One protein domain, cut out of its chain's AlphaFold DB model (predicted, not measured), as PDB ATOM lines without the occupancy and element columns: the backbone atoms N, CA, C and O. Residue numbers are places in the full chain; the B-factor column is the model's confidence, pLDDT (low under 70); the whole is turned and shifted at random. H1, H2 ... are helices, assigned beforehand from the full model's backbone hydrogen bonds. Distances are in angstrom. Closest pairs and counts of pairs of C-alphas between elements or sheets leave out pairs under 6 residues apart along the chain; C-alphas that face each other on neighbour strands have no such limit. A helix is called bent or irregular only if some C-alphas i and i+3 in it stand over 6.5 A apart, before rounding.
ATOM      1  N   PHE A  50     -91.589 116.071   3.312       91.06
ATOM      2  CA  PHE A  50     -91.219 114.743   2.803       91.06
ATOM      3  C   PHE A  50     -90.331 113.945   3.770       91.06
ATOM      4  O   PHE A  50     -90.573 112.765   3.985       91.06
ATOM      5  N   MET A  51     -89.312 114.581   4.359       93.19
ATOM      6  CA  MET A  51     -88.401 113.907   5.293       93.19
ATOM      7  C   MET A  51     -89.102 113.509   6.596       93.19
ATOM      8  O   MET A  51     -88.784 112.464   7.154       93.19
ATOM      9  N   ASP A  52     -90.048 114.323   7.063       94.31
ATOM     10  CA  ASP A  52     -90.796 114.051   8.291       94.31
ATOM     11  C   ASP A  52     -91.781 112.897   8.069       94.31
ATOM     12  O   ASP A  52     -91.828 111.968   8.870       94.31
ATOM     13  N   ASP A  53     -92.482 112.895   6.931       94.38
ATOM     14  CA  ASP A  53     -93.366 111.801   6.519       94.38
ATOM     15  C   ASP A  53     -92.594 110.498   6.307       94.38
ATOM     16  O   ASP A  53     -93.016 109.441   6.778       94.38
ATOM     17  N   ALA A  54     -91.448 110.572   5.621       94.94
ATOM     18  CA  ALA A  54     -90.582 109.422   5.404       94.94
ATOM     19  C   ALA A  54     -90.151 108.830   6.744       94.94
ATOM     20  O   ALA A  54     -90.259 107.622   6.935       94.94
ATOM     21  N   ARG A  55     -89.720 109.680   7.686       96.00
ATOM     22  CA  ARG A  55     -89.327 109.265   9.034       96.00
ATOM     23  C   ARG A  55     -90.478 108.596   9.769       96.00
ATOM     24  O   ARG A  55     -90.334 107.459  10.201       96.00
ATOM     25  N   ALA A  56     -91.619 109.271   9.856       96.75
ATOM     26  CA  ALA A  56     -92.795 108.752  10.543       96.75
ATOM     27  C   ALA A  56     -93.245 107.401   9.964       96.75
ATOM     28  O   ALA A  56     -93.642 106.509  10.711       96.75
ATOM     29  N   PHE A  57     -93.149 107.227   8.643       95.50
ATOM     30  CA  PHE A  57     -93.512 105.978   7.989       95.50
ATOM     31  C   PHE A  57     -92.520 104.852   8.294       95.50
ATOM     32  O   PHE A  57     -92.939 103.789   8.748       95.50
ATOM     33  N   VAL A  58     -91.221 105.061   8.068       94.75
ATOM     34  CA  VAL A  58     -90.208 103.997   8.216       94.75
ATOM     35  C   VAL A  58     -89.938 103.633   9.676       94.75
ATOM     36  O   VAL A  58     -89.521 102.513   9.954       94.75
ATOM     37  N   GLU A  59     -90.215 104.545  10.612       94.56
ATOM     38  CA  GLU A  59     -90.157 104.280  12.053       94.56
ATOM     39  C   GLU A  59     -91.435 103.595  12.580       94.56
ATOM     40  O   GLU A  59     -91.414 103.056  13.684       94.56
ATOM     41  N   SER A  60     -92.530 103.556  11.808       96.31
ATOM     42  CA  SER A  60     -93.763 102.865  12.212       96.31
ATOM     43  C   SER A  60     -93.648 101.339  12.108       96.31
ATOM     44  O   SER A  60     -93.037 100.817  11.174       96.31
ATOM     45  N   ASP A  61     -94.340 100.610  12.993       95.81
ATOM     46  CA  ASP A  61     -94.412  99.138  12.960       95.81
ATOM     47  C   ASP A  61     -94.853  98.594  11.595       95.81
ATOM     48  O   ASP A  61     -94.382  97.553  11.135       95.81
ATOM     49  N   PHE A  62     -95.790  99.289  10.943       94.12
ATOM     50  CA  PHE A  62     -96.267  98.912   9.617       94.12
ATOM     51  C   PHE A  62     -95.185  99.121   8.556       94.12
ATOM     52  O   PHE A  62     -94.934  98.217   7.763       94.12
ATOM     53  N   GLY A  63     -94.524 100.281   8.558       93.00
ATOM     54  CA  GLY A  63     -93.453 100.590   7.614       93.00
ATOM     55  C   GLY A  63     -92.264  99.642   7.750       93.00
ATOM     56  O   GLY A  63     -91.765  99.164   6.735       93.00
ATOM     57  N   GLN A  64     -91.871  99.288   8.977       93.38
ATOM     58  CA  GLN A  64     -90.806  98.311   9.231       93.38
ATOM     59  C   GLN A  64     -91.152  96.931   8.660       93.38
ATOM     60  O   GLN A  64     -90.397  96.390   7.853       93.38
ATOM     61  N   LYS A  65     -92.341  96.402   8.980       93.81
ATOM     62  CA  LYS A  65     -92.809  95.115   8.434       93.81
ATOM     63  C   LYS A  65     -92.916  95.137   6.911       93.81
ATOM     64  O   LYS A  65     -92.629  94.138   6.255       93.81
ATOM     65  N   LEU A  66     -93.339  96.263   6.338       92.38
ATOM     66  CA  LEU A  66     -93.462  96.410   4.892       92.38
ATOM     67  C   LEU A  66     -92.092  96.436   4.206       92.38
ATOM     68  O   LEU A  66     -91.921  95.786   3.181       92.38
ATOM     69  N   MET A  67     -91.112  97.133   4.787       92.62
ATOM     70  CA  MET A  67     -89.725  97.143   4.314       92.62
ATOM     71  C   MET A  67     -89.080  95.750   4.343       92.62
ATOM     72  O   MET A  67     -88.261  95.434   3.482       92.62
ATOM     73  N   GLU A  68     -89.433  94.920   5.325       91.44
ATOM     74  CA  GLU A  68     -88.964  93.534   5.427       91.44
ATOM     75  C   GLU A  68     -89.648  92.608   4.416       91.44
ATOM     76  O   GLU A  68     -88.978  91.816   3.755       91.44
ATOM     77  N   ARG A  69     -90.978  92.704   4.282       91.12
ATOM     78  CA  ARG A  69     -91.770  91.810   3.425       91.12
ATOM     79  C   ARG A  69     -91.651  92.145   1.940       91.12
ATOM     80  O   ARG A  69     -91.645  91.244   1.110       91.12
ATOM     81  N   GLU A  70     -91.603  93.431   1.608       87.50
ATOM     82  CA  GLU A  70     -91.678  93.944   0.237       87.50
ATOM     83  C   GLU A  70     -90.565  94.977  -0.020       87.50
ATOM     84  O   GLU A  70     -90.837  96.167  -0.240       87.50
ATOM     85  N   PRO A  71     -89.289  94.548   0.007       84.81
ATOM     86  CA  PRO A  71     -88.153  95.454  -0.153       84.81
ATOM     87  C   PRO A  71     -88.075  96.075  -1.555       84.81
ATOM     88  O   PRO A  71     -87.493  97.148  -1.705       84.81
ATOM     89  N   TYR A  72     -88.664  95.428  -2.565       87.81
ATOM     90  CA  TYR A  72     -88.657  95.883  -3.951       87.81
ATOM     91  C   TYR A  72     -90.026  95.646  -4.595       87.81
ATOM     92  O   TYR A  72     -90.419  94.514  -4.853       87.81
ATOM     93  N   LEU A  73     -90.777  96.731  -4.786       87.50
ATOM     94  CA  LEU A  73     -92.143  96.692  -5.307       87.50
ATOM     95  C   LEU A  73     -92.253  96.437  -6.828       87.50
ATOM     96  O   LEU A  73     -93.220  95.781  -7.212       87.50
ATOM     97  N   PRO A  74     -91.325  96.902  -7.695       89.50
ATOM     98  CA  PRO A  74     -91.484  96.769  -9.145       89.50
ATOM     99  C   PRO A  74     -91.712  95.335  -9.631       89.50
ATOM    100  O   PRO A  74     -92.608  95.125 -10.438       89.50
ATOM    101  N   ASP A  75     -90.998  94.347  -9.079       88.31
ATOM    102  CA  ASP A  75     -91.166  92.936  -9.468       88.31
ATOM    103  C   ASP A  75     -92.595  92.431  -9.221       88.31
ATOM    104  O   ASP A  75     -93.150  91.689 -10.027       88.31
ATOM    105  N   LEU A  76     -93.214  92.860  -8.117       85.44
ATOM    106  CA  LEU A  76     -94.584  92.479  -7.778       85.44
ATOM    107  C   LEU A  76     -95.606  93.144  -8.711       85.44
ATOM    108  O   LEU A  76     -96.636  92.545  -9.011       85.44
ATOM    109  N   LEU A  77     -95.333  94.380  -9.135       85.25
ATOM    110  CA  LEU A  77     -96.208  95.135 -10.031       85.25
ATOM    111  C   LEU A  77     -96.104  94.667 -11.485       85.25
ATOM    112  O   LEU A  77     -97.106  94.703 -12.191       85.25
ATOM    113  N   ASP A  78     -94.927  94.222 -11.923       85.69
ATOM    114  CA  ASP A  78     -94.723  93.689 -13.274       85.69
ATOM    115  C   ASP A  78     -95.153  92.219 -13.408       85.69
ATOM    116  O   ASP A  78     -95.381  91.741 -14.524       85.69
ATOM    117  N   ASP A  79     -95.329  91.493 -12.298       84.12
ATOM    118  CA  ASP A  79     -95.944  90.168 -12.330       84.12
ATOM    119  C   ASP A  79     -97.458  90.273 -12.561       84.12
ATOM    120  O   ASP A  79     -98.282  90.263 -11.647       84.12
ATOM    121  N   HIS A  80     -97.839  90.356 -13.833       80.62
ATOM    122  CA  HIS A  80     -99.241  90.425 -14.228       80.62
ATOM    123  C   HIS A  80     -99.988  89.098 -14.016       80.62
ATOM    124  O   HIS A  80    -101.213  89.096 -14.052       80.62
ATOM    125  N   SER A  81     -99.294  87.976 -13.776       82.38
ATOM    126  CA  SER A  81     -99.926  86.650 -13.746       82.38
ATOM    127  C   SER A  81    -100.874  86.465 -12.558       82.38
ATOM    128  O   SER A  81    -101.979  85.946 -12.721       82.38
ATOM    129  N   TRP A  82    -100.487  86.937 -11.370       81.19
ATOM    130  CA  TRP A  82    -101.354  86.898 -10.189       81.19
ATOM    131  C   TRP A  82    -102.407  88.013 -10.215       81.19
ATOM    132  O   TRP A  82    -103.488  87.844  -9.651       81.19
ATOM    133  N   ILE A  83    -102.115  89.134 -10.881       79.88
ATOM    134  CA  ILE A  83    -103.037  90.266 -11.007       79.88
ATOM    135  C   ILE A  83    -104.169  89.945 -11.990       79.88
ATOM    136  O   ILE A  83    -105.318  90.284 -11.722       79.88
ATOM    137  N   ASP A  84    -103.867  89.242 -13.085       80.81
ATOM    138  CA  ASP A  84    -104.853  88.752 -14.058       80.81
ATOM    139  C   ASP A  84    -105.838  87.754 -13.431       80.81
ATOM    140  O   ASP A  84    -106.962  87.602 -13.905       80.81
ATOM    141  N   ALA A  85    -105.435  87.075 -12.353       85.56
ATOM    142  CA  ALA A  85    -106.313  86.185 -11.602       85.56
ATOM    143  C   ALA A  85    -107.299  86.938 -10.686       85.56
ATOM    144  O   ALA A  85    -108.201  86.316 -10.116       85.56
ATOM    145  N   LEU A  86    -107.142  88.258 -10.513       84.62
ATOM    146  CA  LEU A  86    -108.080  89.068  -9.740       84.62
ATOM    147  C   LEU A  86    -109.366  89.327 -10.540       84.62
ATOM    148  O   LEU A  86    -109.305  89.542 -11.751       84.62
ATOM    149  N   PRO A  87    -110.537  89.386  -9.879       86.56
ATOM    150  CA  PRO A  87    -111.782  89.748 -10.544       86.56
ATOM    151  C   PRO A  87    -111.720  91.119 -11.229       86.56
ATOM    152  O   PRO A  87    -111.043  92.049 -10.763       86.56
ATOM    153  N   GLU A  88    -112.509  91.264 -12.290       85.12
ATOM    154  CA  GLU A  88    -112.787  92.560 -12.901       85.12
ATOM    155  C   GLU A  88    -113.380  93.529 -11.857       85.12
ATOM    156  O   GLU A  88    -114.116  93.131 -10.952       85.12
ATOM    157  N   GLY A  89    -113.014  94.810 -11.945       81.75
ATOM    158  CA  GLY A  89    -113.404  95.839 -10.972       81.75
ATOM    159  C   GLY A  89    -112.474  95.964  -9.759       81.75
ATOM    160  O   GLY A  89    -112.641  96.879  -8.953       81.75
ATOM    161  N   THR A  90    -111.459  95.103  -9.631       87.19
ATOM    162  CA  THR A  90    -110.381  95.308  -8.654       87.19
ATOM    163  C   THR A  90    -109.360  96.339  -9.138       87.19
ATOM    164  O   THR A  90    -109.136  96.532 -10.334       87.19
ATOM    165  N   VAL A  91    -108.676  96.976  -8.185       84.25
ATOM    166  CA  VAL A  91    -107.613  97.959  -8.460       84.25
ATOM    167  C   VAL A  91    -106.450  97.327  -9.226       84.25
ATOM    168  O   VAL A  91    -105.905  97.953 -10.130       84.25
ATOM    169  N   GLY A  92    -106.098  96.078  -8.905       84.88
ATOM    170  CA  GLY A  92    -105.046  95.344  -9.608       84.88
ATOM    171  C   GLY A  92    -105.396  95.118 -11.078       84.88
ATOM    172  O   GLY A  92    -104.601  95.451 -11.954       84.88
ATOM    173  N   HIS A  93    -106.616  94.653 -11.366       85.25
ATOM    174  CA  HIS A  93    -107.065  94.465 -12.745       85.25
ATOM    175  C   HIS A  93    -107.052  95.789 -13.537       85.25
ATOM    176  O   HIS A  93    -106.609  95.834 -14.689       85.25
ATOM    177  N   ALA A  94    -107.477  96.894 -12.912       86.31
ATOM    178  CA  ALA A  94    -107.416  98.226 -13.519       86.31
ATOM    179  C   ALA A  94    -105.971  98.696 -13.777       86.31
ATOM    180  O   ALA A  94    -105.699  99.280 -14.827       86.31
ATOM    181  N   TYR A  95    -105.039  98.393 -12.869       86.38
ATOM    182  CA  TYR A  95    -103.613  98.678 -13.039       86.38
ATOM    183  C   TYR A  95    -103.000  97.936 -14.220       86.38
ATOM    184  O   TYR A  95    -102.434  98.574 -15.102       86.38
ATOM    185  N   VAL A  96    -103.173  96.618 -14.308       86.88
ATOM    186  CA  VAL A  96    -102.614  95.844 -15.428       86.88
ATOM    187  C   VAL A  96    -103.226  96.261 -16.760       86.88
ATOM    188  O   VAL A  96    -102.514  96.383 -17.758       86.88
ATOM    189  N   THR A  97    -104.529  96.545 -16.781       85.75
ATOM    190  CA  THR A  97    -105.199  97.076 -17.977       85.75
ATOM    191  C   THR A  97    -104.578  98.406 -18.413       85.75
ATOM    192  O   THR A  97    -104.293  98.589 -19.597       85.75
ATOM    193  N   PHE A  98    -104.316  99.314 -17.467       83.31
ATOM    194  CA  PHE A  98    -103.655 100.590 -17.733       83.31
ATOM    195  C   PHE A  98    -102.221 100.404 -18.253       83.31
ATOM    196  O   PHE A  98    -101.898 100.911 -19.325       83.31
ATOM    197  N   MET A  99    -101.393  99.619 -17.559       84.56
ATOM    198  CA  MET A  99     -99.994  99.381 -17.940       84.56
ATOM    199  C   MET A  99     -99.880  98.777 -19.344       84.56
ATOM    200  O   MET A  99     -99.079  99.237 -20.155       84.56
ATOM    201  N   ARG A 100    -100.739  97.802 -19.678       86.44
ATOM    202  CA  ARG A 100    -100.796  97.194 -21.017       86.44
ATOM    203  C   ARG A 100    -101.214  98.187 -22.096       86.44
ATOM    204  O   ARG A 100    -100.607  98.203 -23.163       86.44
ATOM    205  N   ARG A 101    -102.239  99.003 -21.829       85.25
ATOM    206  CA  ARG A 101    -102.753  99.997 -22.783       85.25
ATOM    207  C   ARG A 101    -101.701 101.049 -23.129       85.25
ATOM    208  O   ARG A 101    -101.567 101.406 -24.293       85.25
ATOM    209  N   GLU A 102    -100.967 101.525 -22.127       79.44
ATOM    210  CA  GLU A 102     -99.937 102.554 -22.304       79.44
ATOM    211  C   GLU A 102     -98.568 101.982 -22.719       79.44
ATOM    212  O   GLU A 102     -97.644 102.742 -23.004       79.44
ATOM    213  N   GLY A 103     -98.407 100.654 -22.740       82.88
ATOM    214  CA  GLY A 103     -97.119 100.006 -23.011       82.88
ATOM    215  C   GLY A 103     -96.065 100.285 -21.931       82.88
ATOM    216  O   GLY A 103     -94.876 100.379 -22.238       82.88
ATOM    217  N   LEU A 104     -96.495 100.451 -20.679       82.88
ATOM    218  CA  LEU A 104     -95.639 100.764 -19.535       82.88
ATOM    219  C   LEU A 104     -95.293  99.503 -18.729       82.88
ATOM    220  O   LEU A 104     -96.026  98.516 -18.726       82.88
ATOM    221  N   SER A 105     -94.174  99.566 -18.009       85.69
ATOM    222  CA  SER A 105     -93.775  98.596 -16.975       85.69
ATOM    223  C   SER A 105     -93.183  99.333 -15.774       85.69
ATOM    224  O   SER A 105     -92.595 100.411 -15.934       85.69
ATOM    225  N   ALA A 106     -93.309  98.763 -14.577       85.81
ATOM    226  CA  ALA A 106     -92.679  99.288 -13.372       85.81
ATOM    227  C   ALA A 106     -91.148  99.295 -13.524       85.81
ATOM    228  O   ALA A 106     -90.496 100.283 -13.180       85.81
ATOM    229  N   ALA A 107     -90.571  98.259 -14.142       86.81
ATOM    230  CA  ALA A 107     -89.160  98.220 -14.524       86.81
ATOM    231  C   ALA A 107     -88.769  99.365 -15.477       86.81
ATOM    232  O   ALA A 107     -87.711  99.974 -15.308       86.81
ATOM    233  N   GLY A 108     -89.627  99.711 -16.441       85.50
ATOM    234  CA  GLY A 108     -89.421 100.863 -17.321       85.50
ATOM    235  C   GLY A 108     -89.337 102.177 -16.543       85.50
ATOM    236  O   GLY A 108     -88.406 102.955 -16.739       85.50
ATOM    237  N   LEU A 109     -90.243 102.397 -15.586       81.81
ATOM    238  CA  LEU A 109     -90.223 103.585 -14.720       81.81
ATOM    239  C   LEU A 109     -88.977 103.644 -13.826       81.81
ATOM    240  O   LEU A 109     -88.438 104.727 -13.574       81.81
ATOM    241  N   VAL A 110     -88.495 102.489 -13.355       86.19
ATOM    242  CA  VAL A 110     -87.216 102.390 -12.639       86.19
ATOM    243  C   VAL A 110     -86.072 102.826 -13.552       86.19
ATOM    244  O   VAL A 110     -85.285 103.682 -13.149       86.19
ATOM    245  N   ALA A 111     -86.009 102.300 -14.777       86.31
ATOM    246  CA  ALA A 111     -84.959 102.620 -15.738       86.31
ATOM    247  C   ALA A 111     -84.933 104.116 -16.098       86.31
ATOM    248  O   ALA A 111     -83.861 104.726 -16.101       86.31
ATOM    249  N   GLU A 112     -86.093 104.742 -16.320       81.31
ATOM    250  CA  GLU A 112     -86.178 106.193 -16.552       81.31
ATOM    251  C   GLU A 112     -85.670 106.996 -15.345       81.31
ATOM    252  O   GLU A 112     -84.908 107.952 -15.495       81.31
ATOM    253  N   ALA A 113     -86.015 106.577 -14.124       80.25
ATOM    254  CA  ALA A 113     -85.507 107.224 -12.918       80.25
ATOM    255  C   ALA A 113     -83.979 107.069 -12.763       80.25
ATOM    256  O   ALA A 113     -83.325 107.962 -12.216       80.25
ATOM    257  N   GLU A 114     -83.398 105.964 -13.236       85.44
ATOM    258  CA  GLU A 114     -81.955 105.706 -13.188       85.44
ATOM    259  C   GLU A 114     -81.153 106.526 -14.203       85.44
ATOM    260  O   GLU A 114     -80.045 106.962 -13.874       85.44
ATOM    261  N   LYS A 115     -81.715 106.825 -15.383       83.88
ATOM    262  CA  LYS A 115     -81.081 107.697 -16.396       83.88
ATOM    263  C   LYS A 115     -80.698 109.074 -15.856       83.88
ATOM    264  O   LYS A 115     -79.728 109.671 -16.313       83.88
ATOM    265  N   MET A 116     -81.397 109.543 -14.822       77.56
ATOM    266  CA  MET A 116     -81.109 110.807 -14.140       77.56
ATOM    267  C   MET A 116     -79.737 110.837 -13.441       77.56
ATOM    268  O   MET A 116     -79.323 111.897 -12.969       77.56
ATOM    269  N   GLY A 117     -79.045 109.697 -13.312       80.00
ATOM    270  CA  GLY A 117     -77.688 109.628 -12.759       80.00
ATOM    271  C   GLY A 117     -77.603 110.048 -11.289       80.00
ATOM    272  O   GLY A 117     -76.582 110.570 -10.837       80.00
ATOM    273  N   ARG A 118     -78.695 109.877 -10.533       81.00
ATOM    274  CA  ARG A 118     -78.761 110.276  -9.123       81.00
ATOM    275  C   ARG A 118     -77.882 109.365  -8.260       81.00
ATOM    276  O   ARG A 118     -77.885 108.153  -8.475       81.00
ATOM    277  N   PRO A 119     -77.185 109.911  -7.245       85.25
ATOM    278  CA  PRO A 119     -76.489 109.087  -6.267       85.25
ATOM    279  C   PRO A 119     -77.463 108.121  -5.586       85.25
ATOM    280  O   PRO A 119     -78.523 108.536  -5.107       85.25
ATOM    281  N   LYS A 120     -77.090 106.842  -5.550       87.94
ATOM    282  CA  LYS A 120     -77.776 105.810  -4.772       87.94
ATOM    283  C   LYS A 120     -77.109 105.740  -3.400       87.94
ATOM    284  O   LYS A 120     -75.885 105.717  -3.311       87.94
ATOM    285  N   PHE A 121     -77.920 105.782  -2.356       88.94
ATOM    286  CA  PHE A 121     -77.493 105.831  -0.961       88.94
ATOM    287  C   PHE A 121     -77.913 104.590  -0.170       88.94
ATOM    288  O   PHE A 121     -77.419 104.400   0.937       88.94
ATOM    289  N   ASP A 122     -78.835 103.791  -0.717       89.81
ATOM    290  CA  ASP A 122     -79.397 102.582  -0.111       89.81
ATOM    291  C   ASP A 122     -79.869 102.806   1.339       89.81
ATOM    292  O   ASP A 122     -79.740 101.946   2.209       89.81
ATOM    293  N   ASP A 123     -80.432 103.993   1.592       94.19
ATOM    294  CA  ASP A 123     -81.013 104.415   2.867       94.19
ATOM    295  C   ASP A 123     -82.551 104.295   2.861       94.19
ATOM    296  O   ASP A 123     -83.192 104.104   1.820       94.19
ATOM    297  N   GLN A 124     -83.174 104.398   4.038       95.00
ATOM    298  CA  GLN A 124     -84.634 104.285   4.167       95.00
ATOM    299  C   GLN A 124     -85.367 105.408   3.420       95.00
ATOM    300  O   GLN A 124     -86.457 105.189   2.892       95.00
ATOM    301  N   VAL A 125     -84.758 106.594   3.304       94.25
ATOM    302  CA  VAL A 125     -85.272 107.695   2.476       94.25
ATOM    303  C   VAL A 125     -85.365 107.290   1.002       94.25
ATOM    304  O   VAL A 125     -86.368 107.585   0.349       94.25
ATOM    305  N   GLN A 126     -84.352 106.609   0.459       92.81
ATOM    306  CA  GLN A 126     -84.383 106.108  -0.913       92.81
ATOM    307  C   GLN A 126     -85.448 105.029  -1.088       92.81
ATOM    308  O   GLN A 126     -86.197 105.088  -2.061       92.81
ATOM    309  N   TRP A 127     -85.563 104.092  -0.144       93.50
ATOM    310  CA  TRP A 127     -86.614 103.075  -0.186       93.50
ATOM    311  C   TRP A 127     -88.013 103.704  -0.187       93.50
ATOM    312  O   TRP A 127     -88.829 103.386  -1.051       93.50
ATOM    313  N   TYR A 128     -88.266 104.668   0.703       93.62
ATOM    314  CA  TYR A 128     -89.543 105.379   0.770       93.62
ATOM    315  C   TYR A 128     -89.832 106.171  -0.516       93.62
ATOM    316  O   TYR A 128     -90.946 106.135  -1.038       93.62
ATOM    317  N   SER A 129     -88.820 106.839  -1.081       90.69
ATOM    318  CA  SER A 129     -88.945 107.548  -2.360       90.69
ATOM    319  C   SER A 129     -89.266 106.609  -3.523       90.69
ATOM    320  O   SER A 129     -90.098 106.955  -4.360       90.69
ATOM    321  N   ASN A 130     -88.608 105.449  -3.594       90.88
ATOM    322  CA  ASN A 130     -88.879 104.443  -4.619       90.88
ATOM    323  C   ASN A 130     -90.305 103.916  -4.470       90.88
ATOM    324  O   ASN A 130     -91.045 103.895  -5.443       90.88
ATOM    325  N   ARG A 131     -90.729 103.613  -3.238       91.31
ATOM    326  CA  ARG A 131     -92.090 103.160  -2.946       91.31
ATOM    327  C   ARG A 131     -93.138 104.170  -3.411       91.31
ATOM    328  O   ARG A 131     -94.093 103.772  -4.063       91.31
ATOM    329  N   LEU A 132     -92.946 105.461  -3.130       89.75
ATOM    330  CA  LEU A 132     -93.865 106.511  -3.581       89.75
ATOM    331  C   LEU A 132     -93.935 106.629  -5.104       89.75
ATOM    332  O   LEU A 132     -95.029 106.820  -5.631       89.75
ATOM    333  N   ARG A 133     -92.798 106.505  -5.803       88.19
ATOM    334  CA  ARG A 133     -92.776 106.418  -7.268       88.19
ATOM    335  C   ARG A 133     -93.560 105.190  -7.723       88.19
ATOM    336  O   ARG A 133     -94.439 105.318  -8.550       88.19
ATOM    337  N   ASP A 134     -93.295 104.018  -7.173       88.00
ATOM    338  CA  ASP A 134     -93.885 102.772  -7.670       88.00
ATOM    339  C   ASP A 134     -95.401 102.691  -7.394       88.00
ATOM    340  O   ASP A 134     -96.144 102.093  -8.162       88.00
ATOM    341  N   THR A 135     -95.898 103.347  -6.340       88.25
ATOM    342  CA  THR A 135     -97.337 103.399  -6.029       88.25
ATOM    343  C   THR A 135     -98.087 104.569  -6.670       88.25
ATOM    344  O   THR A 135     -99.304 104.654  -6.511       88.25
ATOM    345  N   HIS A 136     -97.416 105.503  -7.355       83.94
ATOM    346  CA  HIS A 136     -98.080 106.717  -7.851       83.94
ATOM    347  C   HIS A 136     -99.162 106.417  -8.903       83.94
ATOM    348  O   HIS A 136    -100.260 106.969  -8.823       83.94
ATOM    349  N   ASP A 137     -98.902 105.483  -9.820       79.81
ATOM    350  CA  ASP A 137     -99.868 105.051 -10.835       79.81
ATOM    351  C   ASP A 137    -101.078 104.362 -10.199       79.81
ATOM    352  O   ASP A 137    -102.222 104.594 -10.593       79.81
ATOM    353  N   LEU A 138    -100.853 103.586  -9.132       82.56
ATOM    354  CA  LEU A 138    -101.940 103.005  -8.342       82.56
ATOM    355  C   LEU A 138    -102.818 104.092  -7.712       82.56
ATOM    356  O   LEU A 138    -104.038 103.937  -7.672       82.56
ATOM    357  N   PHE A 139    -102.236 105.208  -7.259       81.81
ATOM    358  CA  PHE A 139    -103.021 106.340  -6.765       81.81
ATOM    359  C   PHE A 139    -103.838 107.003  -7.871       81.81
ATOM    360  O   PHE A 139    -104.999 107.335  -7.625       81.81
ATOM    361  N   HIS A 140    -103.294 107.149  -9.080       78.44
ATOM    362  CA  HIS A 140    -104.047 107.655 -10.232       78.44
ATOM    363  C   HIS A 140    -105.272 106.786 -10.541       78.44
ATOM    364  O   HIS A 140    -106.376 107.307 -10.716       78.44
ATOM    365  N   ILE A 141    -105.106 105.463 -10.501       80.69
ATOM    366  CA  ILE A 141    -106.194 104.500 -10.711       80.69
ATOM    367  C   ILE A 141    -107.239 104.585  -9.593       80.69
ATOM    368  O   ILE A 141    -108.428 104.709  -9.870       80.69
ATOM    369  N   LEU A 142    -106.804 104.570  -8.330       79.62
ATOM    370  CA  LEU A 142    -107.690 104.605  -7.162       79.62
ATOM    371  C   LEU A 142    -108.532 105.879  -7.069       79.62
ATOM    372  O   LEU A 142    -109.661 105.847  -6.586       79.62
ATOM    373  N   THR A 143    -107.975 107.010  -7.491       75.94
ATOM    374  CA  THR A 143    -108.621 108.324  -7.370       75.94
ATOM    375  C   THR A 143    -109.432 108.716  -8.604       75.94
ATOM    376  O   THR A 143    -110.038 109.784  -8.618       75.94
ATOM    377  N   GLY A 144    -109.468 107.865  -9.635       66.50
ATOM    378  CA  GLY A 144    -110.215 108.126 -10.865       66.50
ATOM    379  C   GLY A 144    -109.579 109.183 -11.771       66.50
ATOM    380  O   GLY A 144    -110.164 109.536 -12.794       66.50
TER     381      GLY A 144
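Overview. This is residues 50 to 144 of the 163 residues of an uncharacterized protein of Sphingomonadales bacterium (UniProt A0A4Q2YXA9). The long helix H7 runs through the middle as a beam, with H1 across its first part and H5 across its last part. H2, H3 and H4 follow one another along one side of it, and H6 packs on H3; residues 114 to 123, of which 114 and 115 belong to H6 and the rest to the link from H6 to H7, stick out. The 95 printed residues hold seven named helices, H1 to H7 in chain order, and no named strand: all helix. The whole is only just compact, close to loose, with a radius of gyration of the C-alphas of 14.4 A and spans of 36 by 33 by 24 A.

Arrangement. H7, residues 124 to 142, has a kink of 38 degrees near residue 136 and is irregular, with C-alphas 134 and 137 7.1 A apart. With residues 124 to 128 alone it touches H1, residues 50 to 59, about perpendicular at 79 degrees; the closest C-alphas, of Ala 54 and Tyr 128, are 6.2 A apart. Its residues 137 to 142 alone touch residues 91 to 95 of H5, residues 91 to 102, about perpendicular at 88 degrees; Tyr 95 and Leu 138 have the closest C-alphas, 6.6 A apart. H2, residues 61 to 69, and H1 only just touch, only at the corner, with 3 pairs of C-alphas within 8 A; the closest are those of Phe 57 and Gly 63, 5.4 A. H4, residues 80 to 84, touches residues 92 to 96 of H5 alone, closest at the C-alphas of Ile 83 and Gly 92, 5.6 A. H3, residues 74 to 78, touches H6, residues 106 to 115, closest at the C-alphas of Pro 74 and Ala 106, 5.1 A. Every O i to N i+4 pair is within hydrogen-bond range in H1 to H6, and 13 of 15 in H7.

Along the chain. H7 is 25.7 A long, from C-alpha 124 at (-84.634, 104.285, 4.167) to C-alpha 142 at (-107.690, 104.605, -7.162). H5 measures 16.5 A, H6 14.6 A and H1 14.0 A, which begins at C-alpha 50, (-91.219, 114.743, 2.803).

Size, cuts and confidence. The C-alphas of Pro 87 and Pro 119 are the two farthest apart, 40.5 A. The printed part has no cut and no long link; residue 144 alone has a pLDDT under 70.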